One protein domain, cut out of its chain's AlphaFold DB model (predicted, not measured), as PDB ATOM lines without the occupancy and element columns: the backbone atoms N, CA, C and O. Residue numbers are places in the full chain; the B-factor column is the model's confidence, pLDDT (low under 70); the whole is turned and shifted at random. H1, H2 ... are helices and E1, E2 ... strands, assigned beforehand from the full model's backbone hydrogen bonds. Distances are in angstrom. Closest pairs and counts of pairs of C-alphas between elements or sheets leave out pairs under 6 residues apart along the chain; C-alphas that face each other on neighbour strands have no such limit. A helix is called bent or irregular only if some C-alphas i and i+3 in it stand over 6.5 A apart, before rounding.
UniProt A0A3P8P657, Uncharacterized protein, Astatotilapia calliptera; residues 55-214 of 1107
ATOM      1  N   GLN A  55      19.317 -28.578  21.267       90.62
ATOM      2  CA  GLN A  55      18.441 -28.169  20.168       90.62
ATOM      3  C   GLN A  55      16.969 -28.269  20.571       90.62
ATOM      4  O   GLN A  55      16.597 -29.087  21.419       90.62
ATOM      5  N   LEU A  56      16.110 -27.511  19.888       89.62
ATOM      6  CA  LEU A  56      14.667 -27.740  19.909       89.62
ATOM      7  C   LEU A  56      14.223 -28.462  18.635       89.62
ATOM      8  O   LEU A  56      14.563 -28.090  17.510       89.62
ATOM      9  N   LYS A  57      13.441 -29.523  18.819       87.75
ATOM     10  CA  LYS A  57      12.848 -30.330  17.752       87.75
ATOM     11  C   LYS A  57      11.383 -29.960  17.616       87.75
ATOM     12  O   LYS A  57      10.543 -30.393  18.409       87.75
ATOM     13  N   GLY A  58      11.119 -29.075  16.664       77.06
ATOM     14  CA  GLY A  58       9.864 -28.349  16.537       77.06
ATOM     15  C   GLY A  58       9.291 -28.354  15.126       77.06
ATOM     16  O   GLY A  58       9.549 -29.246  14.320       77.06
ATOM     17  N   ASN A  59       8.497 -27.327  14.839       74.81
ATOM     18  CA  ASN A  59       7.943 -27.054  13.520       74.81
ATOM     19  C   ASN A  59       8.843 -26.035  12.795       74.81
ATOM     20  O   ASN A  59       9.250 -25.048  13.398       74.81
ATOM     21  N   GLN A  60       9.077 -26.224  11.495       79.25
ATOM     22  CA  GLN A  60       9.831 -25.325  10.599       79.25
ATOM     23  C   GLN A  60       9.399 -23.843  10.686       79.25
ATOM     24  O   GLN A  60      10.178 -22.934  10.424       79.25
ATOM     25  N   SER A  61       8.143 -23.589  11.066       84.94
ATOM     26  CA  SER A  61       7.577 -22.245  11.266       84.94
ATOM     27  C   SER A  61       7.985 -21.542  12.575       84.94
ATOM     28  O   SER A  61       7.787 -20.331  12.680       84.94
ATOM     29  N   ASN A  62       8.543 -22.257  13.561       90.75
ATOM     30  CA  ASN A  62       9.280 -21.668  14.684       90.75
ATOM     31  C   ASN A  62      10.261 -22.678  15.309       90.75
ATOM     32  O   ASN A  62       9.849 -23.550  16.076       90.75
ATOM     33  N   VAL A  63      11.558 -22.506  15.055       90.62
ATOM     34  CA  VAL A  63      12.618 -23.397  15.564       90.62
ATOM     35  C   VAL A  63      12.829 -23.236  17.074       90.62
ATOM     36  O   VAL A  63      13.146 -24.203  17.761       90.62
ATOM     37  N   CYS A  64      12.508 -22.059  17.621       90.75
ATOM     38  CA  CYS A  64      12.532 -21.735  19.053       90.75
ATOM     39  C   CYS A  64      11.327 -22.298  19.846       90.75
ATOM     40  O   CYS A  64      10.895 -21.725  20.852       90.75
ATOM     41  N   SER A  65      10.734 -23.405  19.385       88.69
ATOM     42  CA  SER A  65       9.611 -24.076  20.048       88.69
ATOM     43  C   SER A  65       9.534 -25.558  19.677       88.69
ATOM     44  O   SER A  65       9.193 -25.897  18.545       88.69
ATOM     45  N   GLY A  66       9.762 -26.458  20.634       89.25
ATOM     46  CA  GLY A  66       9.746 -27.900  20.378       89.25
ATOM     47  C   GLY A  66      10.104 -28.762  21.586       89.25
ATOM     48  O   GLY A  66      10.112 -28.290  22.723       89.25
ATOM     49  N   GLN A  67      10.417 -30.032  21.330       88.75
ATOM     50  CA  GLN A  67      11.007 -30.927  22.330       88.75
ATOM     51  C   GLN A  67      12.490 -30.591  22.503       88.75
ATOM     52  O   GLN A  67      13.208 -30.488  21.507       88.75
ATOM     53  N   LEU A  68      12.951 -30.439  23.745       88.25
ATOM     54  CA  LEU A  68      14.359 -30.198  24.049       88.25
ATOM     55  C   LEU A  68      15.155 -31.503  23.947       88.25
ATOM     56  O   LEU A  68      14.855 -32.490  24.622       88.25
ATOM     57  N   GLU A  69      16.197 -31.493  23.123       89.94
ATOM     58  CA  GLU A  69      17.157 -32.586  22.990       89.94
ATOM     59  C   GLU A  69      18.573 -32.079  23.290       89.94
ATOM     60  O   GLU A  69      18.921 -30.944  22.958       89.94
ATOM     61  N   LYS A  70      19.392 -32.928  23.917       88.88
ATOM     62  CA  LYS A  70      20.826 -32.704  24.156       88.88
ATOM     63  C   LYS A  70      21.662 -33.687  23.345       88.88
ATOM     64  O   LYS A  70      21.194 -34.790  23.063       88.88
ATOM     65  N   GLU A  71      22.885 -33.318  22.980       87.81
ATOM     66  CA  GLU A  71      23.780 -34.234  22.269       87.81
ATOM     67  C   GLU A  71      24.544 -35.145  23.245       87.81
ATOM     68  O   GLU A  71      25.304 -34.673  24.088       87.81
ATOM     69  N   GLU A  72      24.375 -36.462  23.107       87.62
ATOM     70  CA  GLU A  72      25.121 -37.494  23.834       87.62
ATOM     71  C   GLU A  72      25.636 -38.538  22.835       87.62
ATOM     72  O   GLU A  72      24.870 -39.078  22.040       87.62
ATOM     73  N   ASN A  73      26.942 -38.830  22.842       83.38
ATOM     74  CA  ASN A  73      27.575 -39.773  21.902       83.38
ATOM     75  C   ASN A  73      27.210 -39.503  20.418       83.38
ATOM     76  O   ASN A  73      26.868 -40.426  19.679       83.38
ATOM     77  N   ASN A  74      27.240 -38.229  19.997       82.12
ATOM     78  CA  ASN A  74      26.814 -37.726  18.674       82.12
ATOM     79  C   ASN A  74      25.345 -38.018  18.279       82.12
ATOM     80  O   ASN A  74      24.982 -37.912  17.106       82.12
ATOM     81  N   ASN A  75      24.487 -38.364  19.244       85.75
ATOM     82  CA  ASN A  75      23.053 -38.575  19.057       85.75
ATOM     83  C   ASN A  75      22.249 -37.551  19.867       85.75
ATOM     84  O   ASN A  75      22.630 -37.186  20.976       85.75
ATOM     85  N   TRP A  76      21.111 -37.112  19.333       90.50
ATOM     86  CA  TRP A  76      20.209 -36.185  20.018       90.50
ATOM     87  C   TRP A  76      19.222 -36.947  20.915       90.50
ATOM     88  O   TRP A  76      18.396 -37.722  20.428       90.50
ATOM     89  N   VAL A  77      19.323 -36.739  22.230       89.94
ATOM     90  CA  VAL A  77      18.578 -37.462  23.274       89.94
ATOM     91  C   VAL A  77      17.592 -36.517  23.983       89.94
ATOM     92  O   VAL A  77      18.004 -35.432  24.402       89.94
ATOM     93  N   PRO A  78      16.306 -36.888  24.165       88.25
ATOM     94  CA  PRO A  78      15.315 -36.034  24.827       88.25
ATOM     95  C   PRO A  78      15.657 -35.715  26.287       88.25
ATOM     96  O   PRO A  78      15.828 -36.615  27.114       88.25
ATOM     97  N   VAL A  79      15.680 -34.427  26.631       85.25
ATOM     98  CA  VAL A  79      15.892 -33.973  28.011       85.25
ATOM     99  C   VAL A  79      14.678 -34.340  28.870       85.25
ATOM    100  O   VAL A  79      13.531 -34.087  28.497       85.25
ATOM    101  N   GLN A  80      14.941 -34.958  30.022       78.31
ATOM    102  CA  GLN A  80      13.932 -35.296  31.029       78.31
ATOM    103  C   GLN A  80      13.787 -34.140  32.030       78.31
ATOM    104  O   GLN A  80      14.767 -33.457  32.332       78.31
ATOM    105  N   GLN A  81      12.576 -33.917  32.542       64.44
ATOM    106  CA  GLN A  81      12.232 -32.687  33.270       64.44
ATOM    107  C   GLN A  81      12.943 -32.505  34.629       64.44
ATOM    108  O   GLN A  81      13.113 -31.373  35.072       64.44
ATOM    109  N   ASP A  82      13.397 -33.584  35.272       59.72
ATOM    110  CA  ASP A  82      13.898 -33.566  36.658       59.72
ATOM    111  C   ASP A  82      15.333 -33.013  36.833       59.72
ATOM    112  O   ASP A  82      15.895 -33.119  37.920       59.72
ATOM    113  N   ASN A  83      15.974 -32.504  35.769       55.59
ATOM    114  CA  ASN A  83      17.441 -32.388  35.721       55.59
ATOM    115  C   ASN A  83      17.981 -31.182  34.907       55.59
ATOM    116  O   ASN A  83      19.018 -31.300  34.251       55.59
ATOM    117  N   PHE A  84      17.274 -30.041  34.887       63.28
ATOM    118  CA  PHE A  84      17.659 -28.844  34.111       63.28
ATOM    119  C   PHE A  84      17.364 -27.528  34.858       63.28
ATOM    120  O   PHE A  84      16.226 -27.308  35.263       63.28
ATOM    121  N   ASP A  85      18.370 -26.653  35.007       56.00
ATOM    122  CA  ASP A  85      18.324 -25.471  35.898       56.00
ATOM    123  C   ASP A  85      18.970 -24.202  35.278       56.00
ATOM    124  O   ASP A  85      19.730 -23.477  35.916       56.00
ATOM    125  N   PHE A  86      18.715 -23.944  33.988       64.19
ATOM    126  CA  PHE A  86      19.179 -22.746  33.261       64.19
ATOM    127  C   PHE A  86      18.145 -22.285  32.214       64.19
ATOM    128  O   PHE A  86      17.383 -23.107  31.701       64.19
ATOM    129  N   ASP A  87      18.132 -20.993  31.843       75.00
ATOM    130  CA  ASP A  87      17.259 -20.493  30.762       75.00
ATOM    131  C   ASP A  87      17.786 -20.912  29.376       75.00
ATOM    132  O   ASP A  87      18.599 -20.237  28.736       75.00
ATOM    133  N   VAL A  88      17.277 -22.054  28.915       79.38
ATOM    134  CA  VAL A  88      17.541 -22.653  27.599       79.38
ATOM    135  C   VAL A  88      17.242 -21.686  26.450       79.38
ATOM    136  O   VAL A  88      17.944 -21.690  25.440       79.38
ATOM    137  N   CYS A  89      16.227 -20.830  26.591       84.62
ATOM    138  CA  CYS A  89      15.847 -19.898  25.536       84.62
ATOM    139  C   CYS A  89      16.895 -18.800  25.352       84.62
ATOM    140  O   CYS A  89      17.184 -18.433  24.214       84.62
ATOM    141  N   GLN A  90      17.528 -18.337  26.433       83.38
ATOM    142  CA  GLN A  90      18.634 -17.383  26.329       83.38
ATOM    143  C   GLN A  90      19.882 -18.045  25.735       83.38
ATOM    144  O   GLN A  90      20.538 -17.445  24.884       83.38
ATOM    145  N   GLN A  91      20.172 -19.296  26.122       80.88
ATOM    146  CA  GLN A  91      21.314 -20.056  25.600       80.88
ATOM    147  C   GLN A  91      21.222 -20.322  24.089       80.88
ATOM    148  O   GLN A  91      22.237 -20.237  23.410       80.88
ATOM    149  N   MET A  92      20.027 -20.585  23.546       84.38
ATOM    150  CA  MET A  92      19.827 -20.788  22.099       84.38
ATOM    151  C   MET A  92      19.405 -19.514  21.341       84.38
ATOM    152  O   MET A  92      18.795 -19.590  20.273       84.38
ATOM    153  N   HIS A  93      19.673 -18.328  21.898       88.19
ATOM    154  CA  HIS A  93      19.342 -17.026  21.295       88.19
ATOM    155  C   HIS A  93      17.852 -16.839  20.915       88.19
ATOM    156  O   HIS A  93      17.506 -16.011  20.074       88.19
ATOM    157  N   CYS A  94      16.960 -17.569  21.586       88.75
ATOM    158  CA  CYS A  94      15.512 -17.617  21.381       88.75
ATOM    159  C   CYS A  94      14.718 -16.671  22.314       88.75
ATOM    160  O   CYS A  94      13.494 -16.783  22.434       88.75
ATOM    161  N   GLY A  95      15.392 -15.739  22.992       87.19
ATOM    162  CA  GLY A  95      14.779 -14.840  23.972       87.19
ATOM    163  C   GLY A  95      14.634 -15.499  25.342       87.19
ATOM    164  O   GLY A  95      15.585 -16.099  25.824       87.19
ATOM    165  N   ASN A  96      13.467 -15.382  25.974       83.62
ATOM    166  CA  ASN A  96      13.206 -15.932  27.312       83.62
ATOM    167  C   ASN A  96      12.255 -17.136  27.243       83.62
ATOM    168  O   ASN A  96      11.473 -17.270  26.297       83.62
ATOM    169  N   SER A  97      12.277 -17.981  28.272       71.31
ATOM    170  CA  SER A  97      11.327 -19.090  28.413       71.31
ATOM    171  C   SER A  97       9.894 -18.613  28.697       71.31
ATOM    172  O   SER A  97       9.663 -17.810  29.604       71.31
ATOM    173  N   LEU A  98       8.916 -19.128  27.942       65.00
ATOM    174  CA  LEU A  98       7.504 -19.105  28.333       65.00
ATOM    175  C   LEU A  98       7.214 -20.376  29.148       65.00
ATOM    176  O   LEU A  98       7.681 -21.458  28.797       65.00
ATOM    177  N   SER A  99       6.461 -20.237  30.244       57.94
ATOM    178  CA  SER A  99       6.369 -21.236  31.323       57.94
ATOM    179  C   SER A  99       6.170 -22.692  30.853       57.94
ATOM    180  O   SER A  99       5.291 -22.947  30.024       57.94
ATOM    181  N   PRO A 100       6.910 -23.670  31.424       55.00
ATOM    182  CA  PRO A 100       6.858 -25.066  30.995       55.00
ATOM    183  C   PRO A 100       5.466 -25.665  31.218       55.00
ATOM    184  O   PRO A 100       4.939 -25.676  32.334       55.00
ATOM    185  N   ASN A 101       4.876 -26.173  30.138       49.53
ATOM    186  CA  ASN A 101       3.482 -26.603  30.105       49.53
ATOM    187  C   ASN A 101       3.365 -28.140  30.164       49.53
ATOM    188  O   ASN A 101       4.122 -28.843  29.501       49.53
ATOM    189  N   ASN A 102       2.363 -28.635  30.903       48.69
ATOM    190  CA  ASN A 102       2.039 -30.050  31.186       48.69
ATOM    191  C   ASN A 102       3.038 -30.885  32.024       48.69
ATOM    192  O   ASN A 102       4.054 -31.369  31.541       48.69
ATOM    193  N   ARG A 103       2.624 -31.225  33.258       51.16
ATOM    194  CA  ARG A 103       3.272 -32.198  34.174       51.16
ATOM    195  C   ARG A 103       2.974 -33.676  33.831       51.16
ATOM    196  O   ARG A 103       2.815 -34.498  34.730       51.16
ATOM    197  N   THR A 104       2.778 -34.007  32.558       55.38
ATOM    198  CA  THR A 104       2.227 -35.312  32.126       55.38
ATOM    199  C   THR A 104       3.060 -36.032  31.068       55.38
ATOM    200  O   THR A 104       2.718 -37.151  30.695       55.38
ATOM    201  N   ASN A 105       4.160 -35.433  30.612       55.12
ATOM    202  CA  ASN A 105       5.075 -36.031  29.644       55.12
ATOM    203  C   ASN A 105       6.487 -36.106  30.233       55.12
ATOM    204  O   ASN A 105       6.913 -35.188  30.926       55.12
ATOM    205  N   LYS A 106       7.214 -37.194  29.959       62.91
ATOM    206  CA  LYS A 106       8.587 -37.379  30.466       62.91
ATOM    207  C   LYS A 106       9.619 -36.489  29.762       62.91
ATOM    208  O   LYS A 106      10.591 -36.066  30.382       62.91
ATOM    209  N   ASN A 107       9.392 -36.208  28.480       74.81
ATOM    210  CA  ASN A 107      10.258 -35.362  27.664       74.81
ATOM    211  C   ASN A 107       9.862 -33.891  27.832       74.81
ATOM    212  O   ASN A 107       8.682 -33.549  27.722       74.81
ATOM    213  N   LEU A 108      10.850 -33.026  28.051       79.44
ATOM    214  CA  LEU A 108      10.641 -31.595  28.233       79.44
ATOM    215  C   LEU A 108      10.377 -30.893  26.888       79.44
ATOM    216  O   LEU A 108      11.234 -30.881  26.005       79.44
ATOM    217  N   ASN A 109       9.209 -30.264  26.754       83.06
ATOM    218  CA  ASN A 109       8.910 -29.325  25.670       83.06
ATOM    219  C   ASN A 109       9.131 -27.884  26.151       83.06
ATOM    220  O   ASN A 109       8.696 -27.523  27.245       83.06
ATOM    221  N   VAL A 110       9.757 -27.054  25.315       82.31
ATOM    222  CA  VAL A 110      10.032 -25.636  25.590       82.31
ATOM    223  C   VAL A 110       9.494 -24.780  24.445       82.31
ATOM    224  O   VAL A 110       9.575 -25.152  23.273       82.31
ATOM    225  N   THR A 111       8.941 -23.618  24.778       86.00
ATOM    226  CA  THR A 111       8.514 -22.589  23.823       86.00
ATOM    227  C   THR A 111       9.067 -21.257  24.301       86.00
ATOM    228  O   THR A 111       8.783 -20.836  25.420       86.00
ATOM    229  N   CYS A 112       9.872 -20.605  23.473       87.19
ATOM    230  CA  CYS A 112      10.512 -19.346  23.830       87.19
ATOM    231  C   CYS A 112       9.716 -18.131  23.324       87.19
ATOM    232  O   CYS A 112       8.797 -18.266  22.511       87.19
ATOM    233  N   THR A 113      10.063 -16.928  23.794       87.81
ATOM    234  CA  THR A 113       9.412 -15.676  23.362       87.81
ATOM    235  C   THR A 113       9.630 -15.343  21.892       87.81
ATOM    236  O   THR A 113       8.792 -14.673  21.285       87.81
ATOM    237  N   ASP A 114      10.763 -15.748  21.319       89.88
ATOM    238  CA  ASP A 114      11.154 -15.320  19.983       89.88
ATOM    239  C   ASP A 114      10.678 -16.335  18.944       89.88
ATOM    240  O   ASP A 114      10.826 -17.546  19.111       89.88
ATOM    241  N   LYS A 115      10.109 -15.830  17.846       90.19
ATOM    242  CA  LYS A 115       9.850 -16.638  16.654       90.19
ATOM    243  C   LYS A 115      11.042 -16.532  15.719       90.19
ATOM    244  O   LYS A 115      11.397 -15.418  15.329       90.19
ATOM    245  N   VAL A 116      11.622 -17.681  15.387       92.38
ATOM    246  CA  VAL A 116      12.803 -17.816  14.531       92.38
ATOM    247  C   VAL A 116      12.548 -18.905  13.489       92.38
ATOM    248  O   VAL A 116      12.033 -19.969  13.828       92.38
ATOM    249  N   LYS A 117      12.890 -18.650  12.225       93.56
ATOM    250  CA  LYS A 117      12.830 -19.629  11.123       93.56
ATOM    251  C   LYS A 117      13.856 -19.286  10.038       93.56
ATOM    252  O   LYS A 117      14.174 -18.110   9.840       93.56
ATOM    253  N   VAL A 118      14.322 -20.290   9.300       94.06
ATOM    254  CA  VAL A 118      15.097 -20.088   8.065       94.06
ATOM    255  C   VAL A 118      14.155 -19.688   6.923       94.06
ATOM    256  O   VAL A 118      13.061 -20.237   6.792       94.06
ATOM    257  N   VAL A 119      14.572 -18.736   6.085       94.44
ATOM    258  CA  VAL A 119      13.884 -18.351   4.840       94.44
ATOM    259  C   VAL A 119      14.898 -18.147   3.710       94.44
ATOM    260  O   VAL A 119      15.980 -17.596   3.925       94.44
ATOM    261  N   LEU A 120      14.551 -18.571   2.492       94.88
ATOM    262  CA  LEU A 120      15.371 -18.336   1.299       94.88
ATOM    263  C   LEU A 120      14.860 -17.116   0.532       94.88
ATOM    264  O   LEU A 120      13.650 -16.927   0.399       94.88
ATOM    265  N   LYS A 121      15.773 -16.299  -0.005       92.88
ATOM    266  CA  LYS A 121      15.418 -15.144  -0.843       92.88
ATOM    267  C   LYS A 121      16.152 -15.138  -2.174       92.88
ATOM    268  O   LYS A 121      17.367 -15.269  -2.233       92.88
ATOM    269  N   HIS A 122      15.418 -14.931  -3.261       91.12
ATOM    270  CA  HIS A 122      15.982 -14.759  -4.597       91.12
ATOM    271  C   HIS A 122      15.535 -13.404  -5.157       91.12
ATOM    272  O   HIS A 122      14.348 -13.080  -5.145       91.12
ATOM    273  N   SER A 123      16.484 -12.587  -5.631       86.31
ATOM    274  CA  SER A 123      16.221 -11.222  -6.124       86.31
ATOM    275  C   SER A 123      15.361 -10.377  -5.157       86.31
ATOM    276  O   SER A 123      14.403  -9.717  -5.557       86.31
ATOM    277  N   GLY A 124      15.661 -10.462  -3.854       83.25
ATOM    278  CA  GLY A 124      14.959  -9.759  -2.767       83.25
ATOM    279  C   GLY A 124      13.594 -10.334  -2.354       83.25
ATOM    280  O   GLY A 124      13.073  -9.948  -1.307       83.25
ATOM    281  N   LYS A 125      13.024 -11.265  -3.129       89.31
ATOM    282  CA  LYS A 125      11.714 -11.887  -2.878       89.31
ATOM    283  C   LYS A 125      11.860 -13.234  -2.178       89.31
ATOM    284  O   LYS A 125      12.846 -13.939  -2.392       89.31
ATOM    285  N   ASP A 126      10.862 -13.596  -1.377       90.31
ATOM    286  CA  ASP A 126      10.791 -14.904  -0.724       90.31
ATOM    287  C   ASP A 126      10.751 -16.034  -1.764       90.31
ATOM    288  O   ASP A 126      10.060 -15.953  -2.783       90.31
ATOM    289  N   SER A 127      11.497 -17.100  -1.491       92.69
ATOM    290  CA  SER A 127      11.596 -18.296  -2.320       92.69
ATOM    291  C   SER A 127      11.554 -19.547  -1.444       92.69
ATOM    292  O   SER A 127      11.866 -19.506  -0.255       92.69
ATOM    293  N   LYS A 128      11.132 -20.677  -2.023       88.25
ATOM    294  CA  LYS A 128      10.853 -21.901  -1.259       88.25
ATOM    295  C   LYS A 128      12.071 -22.811  -1.091       88.25
ATOM    296  O   LYS A 128      12.341 -23.247   0.017       88.25
ATOM    297  N   CYS A 129      12.771 -23.111  -2.189       94.44
ATOM    298  CA  CYS A 129      13.809 -24.156  -2.245       94.44
ATOM    299  C   CYS A 129      15.088 -23.735  -2.997       94.44
ATOM    300  O   CYS A 129      15.904 -24.584  -3.347       94.44
ATOM    301  N   TYR A 130      15.245 -22.441  -3.286       94.56
ATOM    302  CA  TYR A 130      16.462 -21.861  -3.860       94.56
ATOM    303  C   TYR A 130      16.593 -20.394  -3.425       94.56
ATOM    304  O   TYR A 130      15.578 -19.700  -3.363       94.56
ATOM    305  N   GLY A 131      17.795 -19.902  -3.127       94.69
ATOM    306  CA  GLY A 131      18.008 -18.497  -2.759       94.69
ATOM    307  C   GLY A 131      19.123 -18.267  -1.738       94.69
ATOM    308  O   GLY A 131      19.714 -19.211  -1.219       94.69
ATOM    309  N   THR A 132      19.367 -16.998  -1.408       94.62
ATOM    310  CA  THR A 132      20.227 -16.604  -0.290       94.62
ATOM    311  C   THR A 132      19.618 -17.046   1.039       94.62
ATOM    312  O   THR A 132      18.404 -16.929   1.243       94.62
ATOM    313  N   VAL A 133      20.444 -17.545   1.958       95.50
ATOM    314  CA  VAL A 133      19.994 -18.011   3.278       95.50
ATOM    315  C   VAL A 133      19.846 -16.828   4.226       95.50
ATOM    316  O   VAL A 133      20.778 -16.047   4.432       95.50
ATOM    317  N   ASN A 134      18.661 -16.690   4.813       94.25
ATOM    318  CA  ASN A 134      18.331 -15.647   5.774       94.25
ATOM    319  C   ASN A 134      17.609 -16.270   6.978       94.25
ATOM    320  O   ASN A 134      16.936 -17.293   6.847       94.25
ATOM    321  N   ILE A 135      17.699 -15.624   8.139       93.38
ATOM    322  CA  ILE A 135      16.904 -15.966   9.322       93.38
ATOM    323  C   ILE A 135      15.863 -14.869   9.541       93.38
ATOM    324  O   ILE A 135      16.206 -13.687   9.635       93.38
ATOM    325  N   GLU A 136      14.591 -15.243   9.653       92.50
ATOM    326  CA  GLU A 136      13.555 -14.336  10.147       92.50
ATOM    327  C   GLU A 136      13.462 -14.458  11.668       92.50
ATOM    328  O   GLU A 136      13.046 -15.494  12.181       92.50
ATOM    329  N   VAL A 137      13.831 -13.394  12.384       91.00
ATOM    330  CA  VAL A 137      13.725 -13.284  13.845       91.00
ATOM    331  C   VAL A 137      12.694 -12.209  14.164       91.00
ATOM    332  O   VAL A 137      12.860 -11.056  13.770       91.00
ATOM    333  N   LYS A 138      11.616 -12.567  14.876       87.69
ATOM    334  CA  LYS A 138      10.522 -11.640  15.249       87.69
ATOM    335  C   LYS A 138       9.917 -10.874  14.050       87.69
ATOM    336  O   LYS A 138       9.492  -9.732  14.192       87.69
ATOM    337  N   GLY A 139       9.874 -11.499  12.870       85.12
ATOM    338  CA  GLY A 139       9.388 -10.885  11.625       85.12
ATOM    339  C   GLY A 139      10.421 -10.029  10.876       85.12
ATOM    340  O   GLY A 139      10.150  -9.580   9.767       85.12
ATOM    341  N   SER A 140      11.618  -9.815  11.433       89.94
ATOM    342  CA  SER A 140      12.735  -9.165  10.738       89.94
ATOM    343  C   SER A 140      13.613 -10.214  10.056       89.94
ATOM    344  O   SER A 140      14.201 -11.063  10.726       89.94
ATOM    345  N   VAL A 141      13.714 -10.162   8.725       91.75
ATOM    346  CA  VAL A 141      14.560 -11.066   7.927       91.75
ATOM    347  C   VAL A 141      15.979 -10.506   7.832       91.75
ATOM    348  O   VAL A 141      16.154  -9.379   7.378       91.75
ATOM    349  N   ASN A 142      16.979 -11.296   8.229       91.56
ATOM    350  CA  ASN A 142      18.389 -10.900   8.269       91.56
ATOM    351  C   ASN A 142      19.274 -11.940   7.545       91.56
ATOM    352  O   ASN A 142      19.016 -13.138   7.701       91.56
ATOM    353  N   PRO A 143      20.330 -11.535   6.814       92.19
ATOM    354  CA  PRO A 143      21.258 -12.466   6.167       92.19
ATOM    355  C   PRO A 143      22.007 -13.396   7.129       92.19
ATOM    356  O   PRO A 143      22.315 -13.023   8.263       92.19
ATOM    357  N   VAL A 144      22.380 -14.576   6.632       93.12
ATOM    358  CA  VAL A 144      23.468 -15.400   7.186       93.12
ATOM    359  C   VAL A 144      24.779 -15.030   6.475       93.12
ATOM    360  O   VAL A 144      24.766 -14.675   5.299       93.12
ATOM    361  N   CYS A 145      25.906 -15.086   7.178       92.00
ATOM    362  CA  CYS A 145      27.243 -14.867   6.627       92.00
ATOM    363  C   CYS A 145      27.903 -16.190   6.204       92.00
ATOM    364  O   CYS A 145      27.689 -17.225   6.833       92.00
ATOM    365  N   ALA A 146      28.722 -16.160   5.151       88.94
ATOM    366  CA  ALA A 146      29.292 -17.367   4.543       88.94
ATOM    367  C   ALA A 146      30.676 -17.800   5.080       88.94
ATOM    368  O   ALA A 146      31.228 -18.774   4.584       88.94
ATOM    369  N   SER A 147      31.250 -17.121   6.082       85.94
ATOM    370  CA  SER A 147      32.697 -17.166   6.401       85.94
ATOM    371  C   SER A 147      33.295 -18.546   6.743       85.94
ATOM    372  O   SER A 147      34.517 -18.690   6.751       85.94
ATOM    373  N   SER A 148      32.463 -19.547   7.037       83.12
ATOM    374  CA  SER A 148      32.850 -20.956   7.228       83.12
ATOM    375  C   SER A 148      31.854 -21.936   6.589       83.12
ATOM    376  O   SER A 148      31.740 -23.077   7.029       83.12
ATOM    377  N   TRP A 149      31.082 -21.482   5.602       90.38
ATOM    378  CA  TRP A 149      29.955 -22.228   5.048       90.38
ATOM    379  C   TRP A 149      30.407 -23.448   4.243       90.38
ATOM    380  O   TRP A 149      31.269 -23.348   3.370       90.38
ATOM    381  N   THR A 150      29.799 -24.608   4.495       91.25
ATOM    382  CA  THR A 150      30.080 -25.843   3.758       91.25
ATOM    383  C   THR A 150      28.798 -26.461   3.194       91.25
ATOM    384  O   THR A 150      27.686 -25.947   3.341       91.25
ATOM    385  N   LYS A 151      28.941 -27.609   2.523       92.12
ATOM    386  CA  LYS A 151      27.792 -28.380   2.032       92.12
ATOM    387  C   LYS A 151      26.920 -28.914   3.176       92.12
ATOM    388  O   LYS A 151      25.720 -29.030   2.973       92.12
ATOM    389  N   THR A 152      27.476 -29.146   4.368       93.81
ATOM    390  CA  THR A 152      26.736 -29.639   5.544       93.81
ATOM    391  C   THR A 152      25.661 -28.650   6.002       93.81
ATOM    392  O   THR A 152      24.520 -29.039   6.251       93.81
ATOM    393  N   GLU A 153      25.993 -27.357   6.060       94.75
ATOM    394  CA  GLU A 153      25.064 -26.281   6.417       94.75
ATOM    395  C   GLU A 153      23.955 -26.144   5.357       94.75
ATOM    396  O   GLU A 153      22.773 -26.026   5.686       94.75
ATOM    397  N   ALA A 154      24.316 -26.225   4.074       94.69
ATOM    398  CA  ALA A 154      23.371 -26.139   2.962       94.69
ATOM    399  C   ALA A 154      22.446 -27.372   2.851       94.69
ATOM    400  O   ALA A 154      21.248 -27.225   2.594       94.69
ATOM    401  N   GLU A 155      22.961 -28.579   3.099       95.31
ATOM    402  CA  GLU A 155      22.171 -29.812   3.217       95.31
ATOM    403  C   GLU A 155      21.190 -29.730   4.390       95.31
ATOM    404  O   GLU A 155      20.020 -30.093   4.233       95.31
ATOM    405  N   LEU A 156      21.622 -29.186   5.535       94.44
ATOM    406  CA  LEU A 156      20.746 -28.933   6.676       94.44
ATOM    407  C   LEU A 156      19.628 -27.939   6.329       94.44
ATOM    408  O   LEU A 156      18.488 -28.207   6.687       94.44
ATOM    409  N   VAL A 157      19.900 -26.862   5.584       95.06
ATOM    410  CA  VAL A 157      18.855 -25.928   5.113       95.06
ATOM    411  C   VAL A 157      17.849 -26.618   4.182       95.06
ATOM    412  O   VAL A 157      16.639 -26.458   4.358       95.06
ATOM    413  N   CYS A 158      18.304 -27.427   3.220       94.94
ATOM    414  CA  CYS A 158      17.399 -28.157   2.325       94.94
ATOM    415  C   CYS A 158      16.528 -29.184   3.077       94.94
ATOM    416  O   CYS A 158      15.328 -29.300   2.802       94.94
ATOM    417  N   LYS A 159      17.110 -29.877   4.064       93.19
ATOM    418  CA  LYS A 159      16.441 -30.791   5.006       93.19
ATOM    419  C   LYS A 159      15.427 -30.051   5.889       93.19
ATOM    420  O   LYS A 159      14.275 -30.471   5.971       93.19
ATOM    421  N   GLU A 160      15.830 -28.937   6.498       92.94
ATOM    422  CA  GLU A 160      15.008 -28.099   7.381       92.94
ATOM    423  C   GLU A 160      13.786 -27.541   6.653       92.94
ATOM    424  O   GLU A 160      12.695 -27.583   7.207       92.94
ATOM    425  N   LEU A 161      13.921 -27.102   5.400       92.94
ATOM    426  CA  LEU A 161      12.812 -26.562   4.602       92.94
ATOM    427  C   LEU A 161      11.953 -27.642   3.912       92.94
ATOM    428  O   LEU A 161      10.983 -27.317   3.225       92.94
ATOM    429  N   GLY A 162      12.284 -28.930   4.068       92.75
ATOM    430  CA  GLY A 162      11.594 -30.029   3.378       92.75
ATOM    431  C   GLY A 162      11.798 -30.028   1.856       92.75
ATOM    432  O   GLY A 162      10.999 -30.605   1.119       92.75
ATOM    433  N   CYS A 163      12.862 -29.382   1.377       93.38
ATOM    434  CA  CYS A 163      13.177 -29.178  -0.038       93.38
ATOM    435  C   CYS A 163      14.031 -30.300  -0.657       93.38
ATOM    436  O   CYS A 163      14.538 -30.144  -1.770       93.38
ATOM    437  N   GLY A 164      14.173 -31.435   0.030       91.81
ATOM    438  CA  GLY A 164      14.911 -32.605  -0.446       91.81
ATOM    439  C   GLY A 164      16.429 -32.464  -0.311       91.81
ATOM    440  O   GLY A 164      16.926 -31.803   0.593       91.81
ATOM    441  N   GLU A 165      17.158 -33.124  -1.207       92.25
ATOM    442  CA  GLU A 165      18.626 -33.110  -1.278       92.25
ATOM    443  C   GLU A 165      19.154 -31.763  -1.806       92.25
ATOM    444  O   GLU A 165      18.477 -31.107  -2.606       92.25
ATOM    445  N   LEU A 166      20.369 -31.381  -1.397       93.12
ATOM    446  CA  LEU A 166      21.129 -30.258  -1.956       93.12
ATOM    447  C   LEU A 166      21.566 -30.562  -3.401       93.12
ATOM    448  O   LEU A 166      21.966 -31.685  -3.698       93.12
ATOM    449  N   ILE A 167      21.537 -29.560  -4.287       91.19
ATOM    450  CA  ILE A 167      22.184 -29.634  -5.610       91.19
ATOM    451  C   ILE A 167      23.554 -28.952  -5.543       91.19
ATOM    452  O   ILE A 167      24.579 -29.574  -5.820       91.19
ATOM    453  N   TYR A 168      23.575 -27.676  -5.155       91.06
ATOM    454  CA  TYR A 168      24.792 -26.887  -4.971       91.06
ATOM    455  C   TYR A 168      24.552 -25.714  -4.009       91.06
ATOM    456  O   TYR A 168      23.414 -25.388  -3.658       91.06
ATOM    457  N   THR A 169      25.644 -25.088  -3.574       92.38
ATOM    458  CA  THR A 169      25.636 -23.866  -2.770       92.38
ATOM    459  C   THR A 169      26.778 -22.958  -3.234       92.38
ATOM    460  O   THR A 169      27.838 -23.455  -3.605       92.38
ATOM    461  N   GLU A 170      26.528 -21.652  -3.267       90.81
ATOM    462  CA  GLU A 170      27.415 -20.601  -3.787       90.81
ATOM    463  C   GLU A 170      27.517 -19.449  -2.771       90.81
ATOM    464  O   GLU A 170      26.727 -19.373  -1.829       90.81
ATOM    465  N   GLU A 171      28.460 -18.526  -2.962       90.25
ATOM    466  CA  GLU A 171      28.616 -17.331  -2.124       90.25
ATOM    467  C   GLU A 171      28.292 -16.058  -2.914       90.25
ATOM    468  O   GLU A 171      28.915 -15.758  -3.930       90.25
ATOM    469  N   HIS A 172      27.310 -15.291  -2.438       88.00
ATOM    470  CA  HIS A 172      26.897 -14.008  -3.012       88.00
ATOM    471  C   HIS A 172      27.413 -12.848  -2.154       88.00
ATOM    472  O   HIS A 172      27.495 -12.979  -0.935       88.00
ATOM    473  N   GLN A 173      27.706 -11.689  -2.751       86.06
ATOM    474  CA  GLN A 173      28.132 -10.516  -1.977       86.06
ATOM    475  C   GLN A 173      27.038 -10.006  -1.028       86.06
ATOM    476  O   GLN A 173      25.856  -9.959  -1.372       86.06
ATOM    477  N   ASN A 174      27.466  -9.591   0.161       84.44
ATOM    478  CA  ASN A 174      26.656  -9.073   1.258       84.44
ATOM    479  C   ASN A 174      27.485  -8.055   2.081       84.44
ATOM    480  O   ASN A 174      28.695  -7.944   1.899       84.44
ATOM    481  N   SER A 175      26.847  -7.300   2.978       76.44
ATOM    482  CA  SER A 175      27.503  -6.314   3.857       76.44
ATOM    483  C   SER A 175      27.269  -6.544   5.358       76.44
ATOM    484  O   SER A 175      27.795  -5.799   6.188       76.44
ATOM    485  N   GLY A 176      26.516  -7.579   5.739       82.94
ATOM    486  CA  GLY A 176      26.375  -7.990   7.135       82.94
ATOM    487  C   GLY A 176      25.261  -9.003   7.377       82.94
ATOM    488  O   GLY A 176      24.414  -9.232   6.517       82.94
ATOM    489  N   GLY A 177      25.255  -9.621   8.555       88.50
ATOM    490  CA  GLY A 177      24.310 -10.687   8.892       88.50
ATOM    491  C   GLY A 177      24.030 -10.827  10.386       88.50
ATOM    492  O   GLY A 177      24.642 -10.154  11.219       88.50
ATOM    493  N   ILE A 178      23.087 -11.717  10.708       90.06
ATOM    494  CA  ILE A 178      22.689 -12.049  12.087       90.06
ATOM    495  C   ILE A 178      23.467 -13.233  12.678       90.06
ATOM    496  O   ILE A 178      23.483 -13.431  13.896       90.06
ATOM    497  N   MET A 179      24.080 -14.039  11.811       90.75
ATOM    498  CA  MET A 179      24.732 -15.298  12.151       90.75
ATOM    499  C   MET A 179      25.920 -15.539  11.213       90.75
ATOM    500  O   MET A 179      25.785 -15.351  10.004       90.75
ATOM    501  N   ASP A 180      27.067 -15.926  11.763       88.94
ATOM    502  CA  ASP A 180      28.341 -16.103  11.052       88.94
ATOM    503  C   ASP A 180      29.185 -17.215  11.695       88.94
ATOM    504  O   ASP A 180      28.853 -17.679  12.785       88.94
ATOM    505  N   HIS A 181      30.266 -17.645  11.039       87.38
ATOM    506  CA  HIS A 181      31.117 -18.757  11.491       87.38
ATOM    507  C   HIS A 181      30.295 -20.022  11.837       87.38
ATOM    508  O   HIS A 181      30.512 -20.671  12.862       87.38
ATOM    509  N   VAL A 182      29.299 -20.324  10.993       90.25
ATOM    510  CA  VAL A 182      28.358 -21.439  11.160       90.25
ATOM    511  C   VAL A 182      29.069 -22.773  10.929       90.25
ATOM    512  O   VAL A 182      29.751 -22.945   9.922       90.25
ATOM    513  N   SER A 183      28.881 -23.712  11.855       89.62
ATOM    514  CA  SER A 183      29.403 -25.076  11.798       89.62
ATOM    515  C   SER A 183      28.375 -26.070  12.350       89.62
ATOM    516  O   SER A 183      27.996 -26.026  13.527       89.62
ATOM    517  N   CYS A 184      27.895 -26.952  11.478       90.62
ATOM    518  CA  CYS A 184      26.907 -27.992  11.751       90.62
ATOM    519  C   CYS A 184      27.542 -29.395  11.685       90.62
ATOM    520  O   CYS A 184      28.483 -29.637  10.933       90.62
ATOM    521  N   LYS A 185      26.971 -30.371  12.404       88.38
ATOM    522  CA  LYS A 185      27.284 -31.804  12.221       88.38
ATOM    523  C   LYS A 185      26.373 -32.494  11.193       88.38
ATOM    524  O   LYS A 185      26.584 -33.662  10.881       88.38
ATOM    525  N   GLY A 186      25.322 -31.819  10.723       85.25
ATOM    526  CA  GLY A 186      24.281 -32.347   9.830       85.25
ATOM    527  C   GLY A 186      23.179 -33.143  10.550       85.25
ATOM    528  O   GLY A 186      22.112 -33.405   9.978       85.25
ATOM    529  N   ASN A 187      23.387 -33.500  11.824       88.12
ATOM    530  CA  ASN A 187      22.411 -34.212  12.655       88.12
ATOM    531  C   ASN A 187      21.375 -33.272  13.312       88.12
ATOM    532  O   ASN A 187      20.366 -33.760  13.820       88.12
ATOM    533  N   GLU A 188      21.582 -31.952  13.248       91.75
ATOM    534  CA  GLU A 188      20.739 -30.912  13.849       91.75
ATOM    535  C   GLU A 188      19.304 -30.856  13.282       91.75
ATOM    536  O   GLU A 188      19.016 -31.331  12.175       91.75
ATOM    537  N   SER A 189      18.396 -30.233  14.042       90.38
ATOM    538  CA  SER A 189      17.008 -29.943  13.656       90.38
ATOM    539  C   SER A 189      16.832 -28.660  12.832       90.38
ATOM    540  O   SER A 189      15.854 -28.557  12.095       90.38
ATOM    541  N   SER A 190      17.744 -27.692  12.968       92.88
ATOM    542  CA  SER A 190      17.715 -26.391  12.292       92.88
ATOM    543  C   SER A 190      19.116 -25.786  12.221       92.88
ATOM    544  O   SER A 190      19.913 -25.981  13.140       92.88
ATOM    545  N   LEU A 191      19.381 -24.988  11.183       93.75
ATOM    546  CA  LEU A 191      20.592 -24.177  11.044       93.75
ATOM    547  C   LEU A 191      20.829 -23.250  12.256       93.75
ATOM    548  O   LEU A 191      21.973 -22.983  12.611       93.75
ATOM    549  N   TRP A 192      19.764 -22.795  12.928       92.94
ATOM    550  CA  TRP A 192      19.860 -21.937  14.120       92.94
ATOM    551  C   TRP A 192      20.384 -22.667  15.373       92.94
ATOM    552  O   TRP A 192      20.764 -22.017  16.341       92.94
ATOM    553  N   HIS A 193      20.419 -24.007  15.369       91.00
ATOM    554  CA  HIS A 193      20.972 -24.827  16.459       91.00
ATOM    555  C   HIS A 193      22.407 -25.323  16.176       91.00
ATOM    556  O   HIS A 193      22.977 -26.092  16.958       91.00
ATOM    557  N   CYS A 194      23.010 -24.903  15.061       90.56
ATOM    558  CA  CYS A 194      24.422 -25.149  14.785       90.56
ATOM    559  C   CYS A 194      25.330 -24.264  15.650       90.56
ATOM    560  O   CYS A 194      24.893 -23.279  16.240       90.56
ATOM    561  N   GLN A 195      26.614 -24.610  15.734       87.12
ATOM    562  CA  GLN A 195      27.588 -23.753  16.403       87.12
ATOM    563  C   GLN A 195      27.851 -22.535  15.511       87.12
ATOM    564  O   GLN A 195      28.382 -22.689  14.416       87.12
ATOM    565  N   ALA A 196      27.477 -21.335  15.958       88.69
ATOM    566  CA  ALA A 196      27.661 -20.102  15.198       88.69
ATOM    567  C   ALA A 196      27.901 -18.891  16.113       88.69
ATOM    568  O   ALA A 196      27.542 -18.879  17.290       88.69
ATOM    569  N   GLN A 197      28.476 -17.832  15.549       86.75
ATOM    570  CA  GLN A 197      28.467 -16.498  16.136       86.75
ATOM    571  C   GLN A 197      27.120 -15.835  15.818       86.75
ATOM    572  O   GLN A 197      26.875 -15.472  14.670       86.75
ATOM    573  N   HIS A 198      26.264 -15.626  16.821       88.25
ATOM    574  CA  HIS A 198      25.022 -14.854  16.679       88.25
ATOM    575  C   HIS A 198      25.232 -13.399  17.129       88.25
ATOM    576  O   HIS A 198      25.874 -13.132  18.145       88.25
ATOM    577  N   GLY A 199      24.660 -12.432  16.410       82.62
ATOM    578  CA  GLY A 199      24.756 -11.014  16.766       82.62
ATOM    579  C   GLY A 199      24.038 -10.110  15.770       82.62
ATOM    580  O   GLY A 199      23.932 -10.439  14.603       82.62
ATOM    581  N   LYS A 200      23.531  -8.951  16.205       71.56
ATOM    582  CA  LYS A 200      22.664  -8.107  15.350       71.56
ATOM    583  C   LYS A 200      23.385  -7.365  14.215       71.56
ATOM    584  O   LYS A 200      22.728  -6.965  13.265       71.56
ATOM    585  N   ASN A 201      24.700  -7.173  14.334       72.69
ATOM    586  CA  ASN A 201      25.512  -6.330  13.449       72.69
ATOM    587  C   ASN A 201      26.806  -7.056  13.016       72.69
ATOM    588  O   ASN A 201      27.891  -6.481  13.124       72.69
ATOM    589  N   ILE A 202      26.748  -8.330  12.606       84.50
ATOM    590  CA  ILE A 202      27.965  -9.011  12.131       84.50
ATOM    591  C   ILE A 202      28.358  -8.428  10.769       84.50
ATOM    592  O   ILE A 202      27.500  -8.132   9.939       84.50
ATOM    593  N   GLN A 203      29.655  -8.215  10.556       82.00
ATOM    594  CA  GLN A 203      30.212  -7.658   9.323       82.00
ATOM    595  C   GLN A 203      30.916  -8.763   8.541       82.00
ATOM    596  O   GLN A 203      31.918  -9.309   8.998       82.00
ATOM    597  N   CYS A 204      30.373  -9.084   7.369       83.56
ATOM    598  CA  CYS A 204      30.835 -10.149   6.489       83.56
ATOM    599  C   CYS A 204      30.603  -9.740   5.029       83.56
ATOM    600  O   CYS A 204      29.629  -9.047   4.733       83.56
ATOM    601  N   SER A 205      31.496 -10.161   4.131       84.12
ATOM    602  CA  SER A 205      31.446  -9.782   2.708       84.12
ATOM    603  C   SER A 205      30.542 -10.678   1.860       84.12
ATOM    604  O   SER A 205      30.157 -10.284   0.761       84.12
ATOM    605  N   ASN A 206      30.223 -11.880   2.352       90.06
ATOM    606  CA  ASN A 206      29.557 -12.938   1.597       90.06
ATOM    607  C   ASN A 206      28.373 -13.526   2.391       90.06
ATOM    608  O   ASN A 206      28.443 -13.679   3.612       90.06
ATOM    609  N   GLN A 207      27.301 -13.884   1.684       92.56
ATOM    610  CA  GLN A 207      26.107 -14.591   2.156       92.56
ATOM    611  C   GLN A 207      25.948 -15.885   1.342       92.56
ATOM    612  O   GLN A 207      26.069 -15.836   0.115       92.56
ATOM    613  N   PRO A 208      25.643 -17.034   1.970       94.00
ATOM    614  CA  PRO A 208      25.480 -18.274   1.236       94.00
ATOM    615  C   PRO A 208      24.162 -18.289   0.459       94.00
ATOM    616  O   PRO A 208      23.112 -17.840   0.935       94.00
ATOM    617  N   TYR A 209      24.227 -18.849  -0.740       93.75
ATOM    618  CA  TYR A 209      23.121 -19.135  -1.641       93.75
ATOM    619  C   TYR A 209      22.989 -20.653  -1.776       93.75
ATOM    620  O   TYR A 209      23.988 -21.357  -1.909       93.75
ATOM    621  N   VAL A 210      21.772 -21.182  -1.695       94.88
ATOM    622  CA  VAL A 210      21.493 -22.626  -1.639       94.88
ATOM    623  C   VAL A 210      20.476 -22.985  -2.712       94.88
ATOM    624  O   VAL A 210      19.490 -22.265  -2.874       94.88
ATOM    625  N   VAL A 211      20.674 -24.108  -3.412       93.31
ATOM    626  CA  VAL A 211      19.702 -24.662  -4.368       93.31
ATOM    627  C   VAL A 211      19.429 -26.130  -4.053       93.31
ATOM    628  O   VAL A 211      20.323 -26.975  -4.108       93.31
ATOM    629  N   CYS A 212      18.174 -26.438  -3.730       93.81
ATOM    630  CA  CYS A 212      17.717 -27.767  -3.331       93.81
ATOM    631  C   CYS A 212      16.923 -28.447  -4.457       93.81
ATOM    632  O   CYS A 212      16.223 -27.794  -5.227       93.81
ATOM    633  N   SER A 213      16.926 -29.780  -4.503       91.69
ATOM    634  CA  SER A 213      16.183 -30.588  -5.489       91.69
ATOM    635  C   SER A 213      14.685 -30.251  -5.595       91.69
ATOM    636  O   SER A 213      14.115 -30.345  -6.680       91.69
ATOM    637  N   GLY A 214      14.059 -29.772  -4.516       90.31
ATOM    638  CA  GLY A 214      12.684 -29.261  -4.488       90.31
ATOM    639  C   GLY A 214      12.425 -27.972  -5.284       90.31
ATOM    640  O   GLY A 214      11.267 -27.581  -5.404       90.31
TER     641      GLY A 214
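Overview. This is residues 55 to 214 of the 1107 residues of an uncharacterized protein of Astatotilapia calliptera (UniProt A0A3P8P657). Two lobes stand end to end: a small, loose one in which E1, E3 and E4 pair with a bent strand E2, and a larger one in which a strongly twisted sheet of E5, E6, E7, E8, E9 and E12 is partly face to face with the crossed hairpin of E10 and E11. H2 packs on the larger sheet, mainly by E9 and E12, while the link of residues 92 to 108 reaches toward the far end of the small lobe. The printed part has 160 residues, with two named helices and twelve named strands in the order E1 E2 E3 H1 E4 E5 E6 E7 E8 H2 E9 E10 E11 E12; its class is mostly strand, and its neighbour strands are antiparallel. It is compact, with a radius of gyration of the C-alphas of 15.7 A, yet elongated in outline, spanning 48 by 30 by 26 A.

Along the chain. E1, residues 55 to 59, begins at C-alpha 55 (18.441, -28.169, 20.168). E2, residues 62 to 72, is 24.2 A long and bends by 77 degrees at residue 66. E3 is residues 75 to 78, H1 88 to 91 and E4 109 to 112. E5, residues 116 to 122, is 19.6 A long and begins at C-alpha 116 (12.803, -17.816, 14.531). E6 is residues 125 to 127, E7 130 to 137 with 19.9 A, and E8 140 to 143. H2, residues 151 to 160, is 13.9 A long, and E9, residues 166 to 173, 20.9 A. E10 is residues 177 to 183 and E11 195 to 202. E12, residues 206 to 212, ends at C-alpha 212 (17.717, -27.767, -3.331).

Arrangement. E1, E2 and E3 form a meander, each strand the antiparallel neighbour of the one before, with N 57 and O 67 at 2.9 A and N 70 and O 77 at 2.9 A. E4 pairs with E2 too, N 110 and O 66 at 2.9 A. H1 only grazes this sheet. The closest C-alphas of E2 and E5 are those of Asn 62 and Val 116, 5.2 A. E7 has E5 on one side, N 134 and O 119 at 3.0 A, and E8 and E12 on the other, N 142 and O 135 at 2.9 A and N 210 and O 131 at 2.9 A. H2 is on this sheet; its closest C-alphas to E9 are Glu 155 and Leu 166, 5.3 A. In H2 every O i to N i+4 pair is within hydrogen-bond range; H1 is too short for one. This sheet and the hairpin E10 and E11, N 197 and O 180 at 2.8 A, form a sandwich, two sheets face to face, and the parts of them that face each other are 9.5 A apart centre to centre.

Size, cuts and confidence. The C-alphas farthest apart, of Thr 104 and Gln 173, are 49.5 A apart. The printed part has no cut; the long links are H1 to E4 and E10 to E11. Residues 81 to 86 and 98 to 106 have pLDDT under 70.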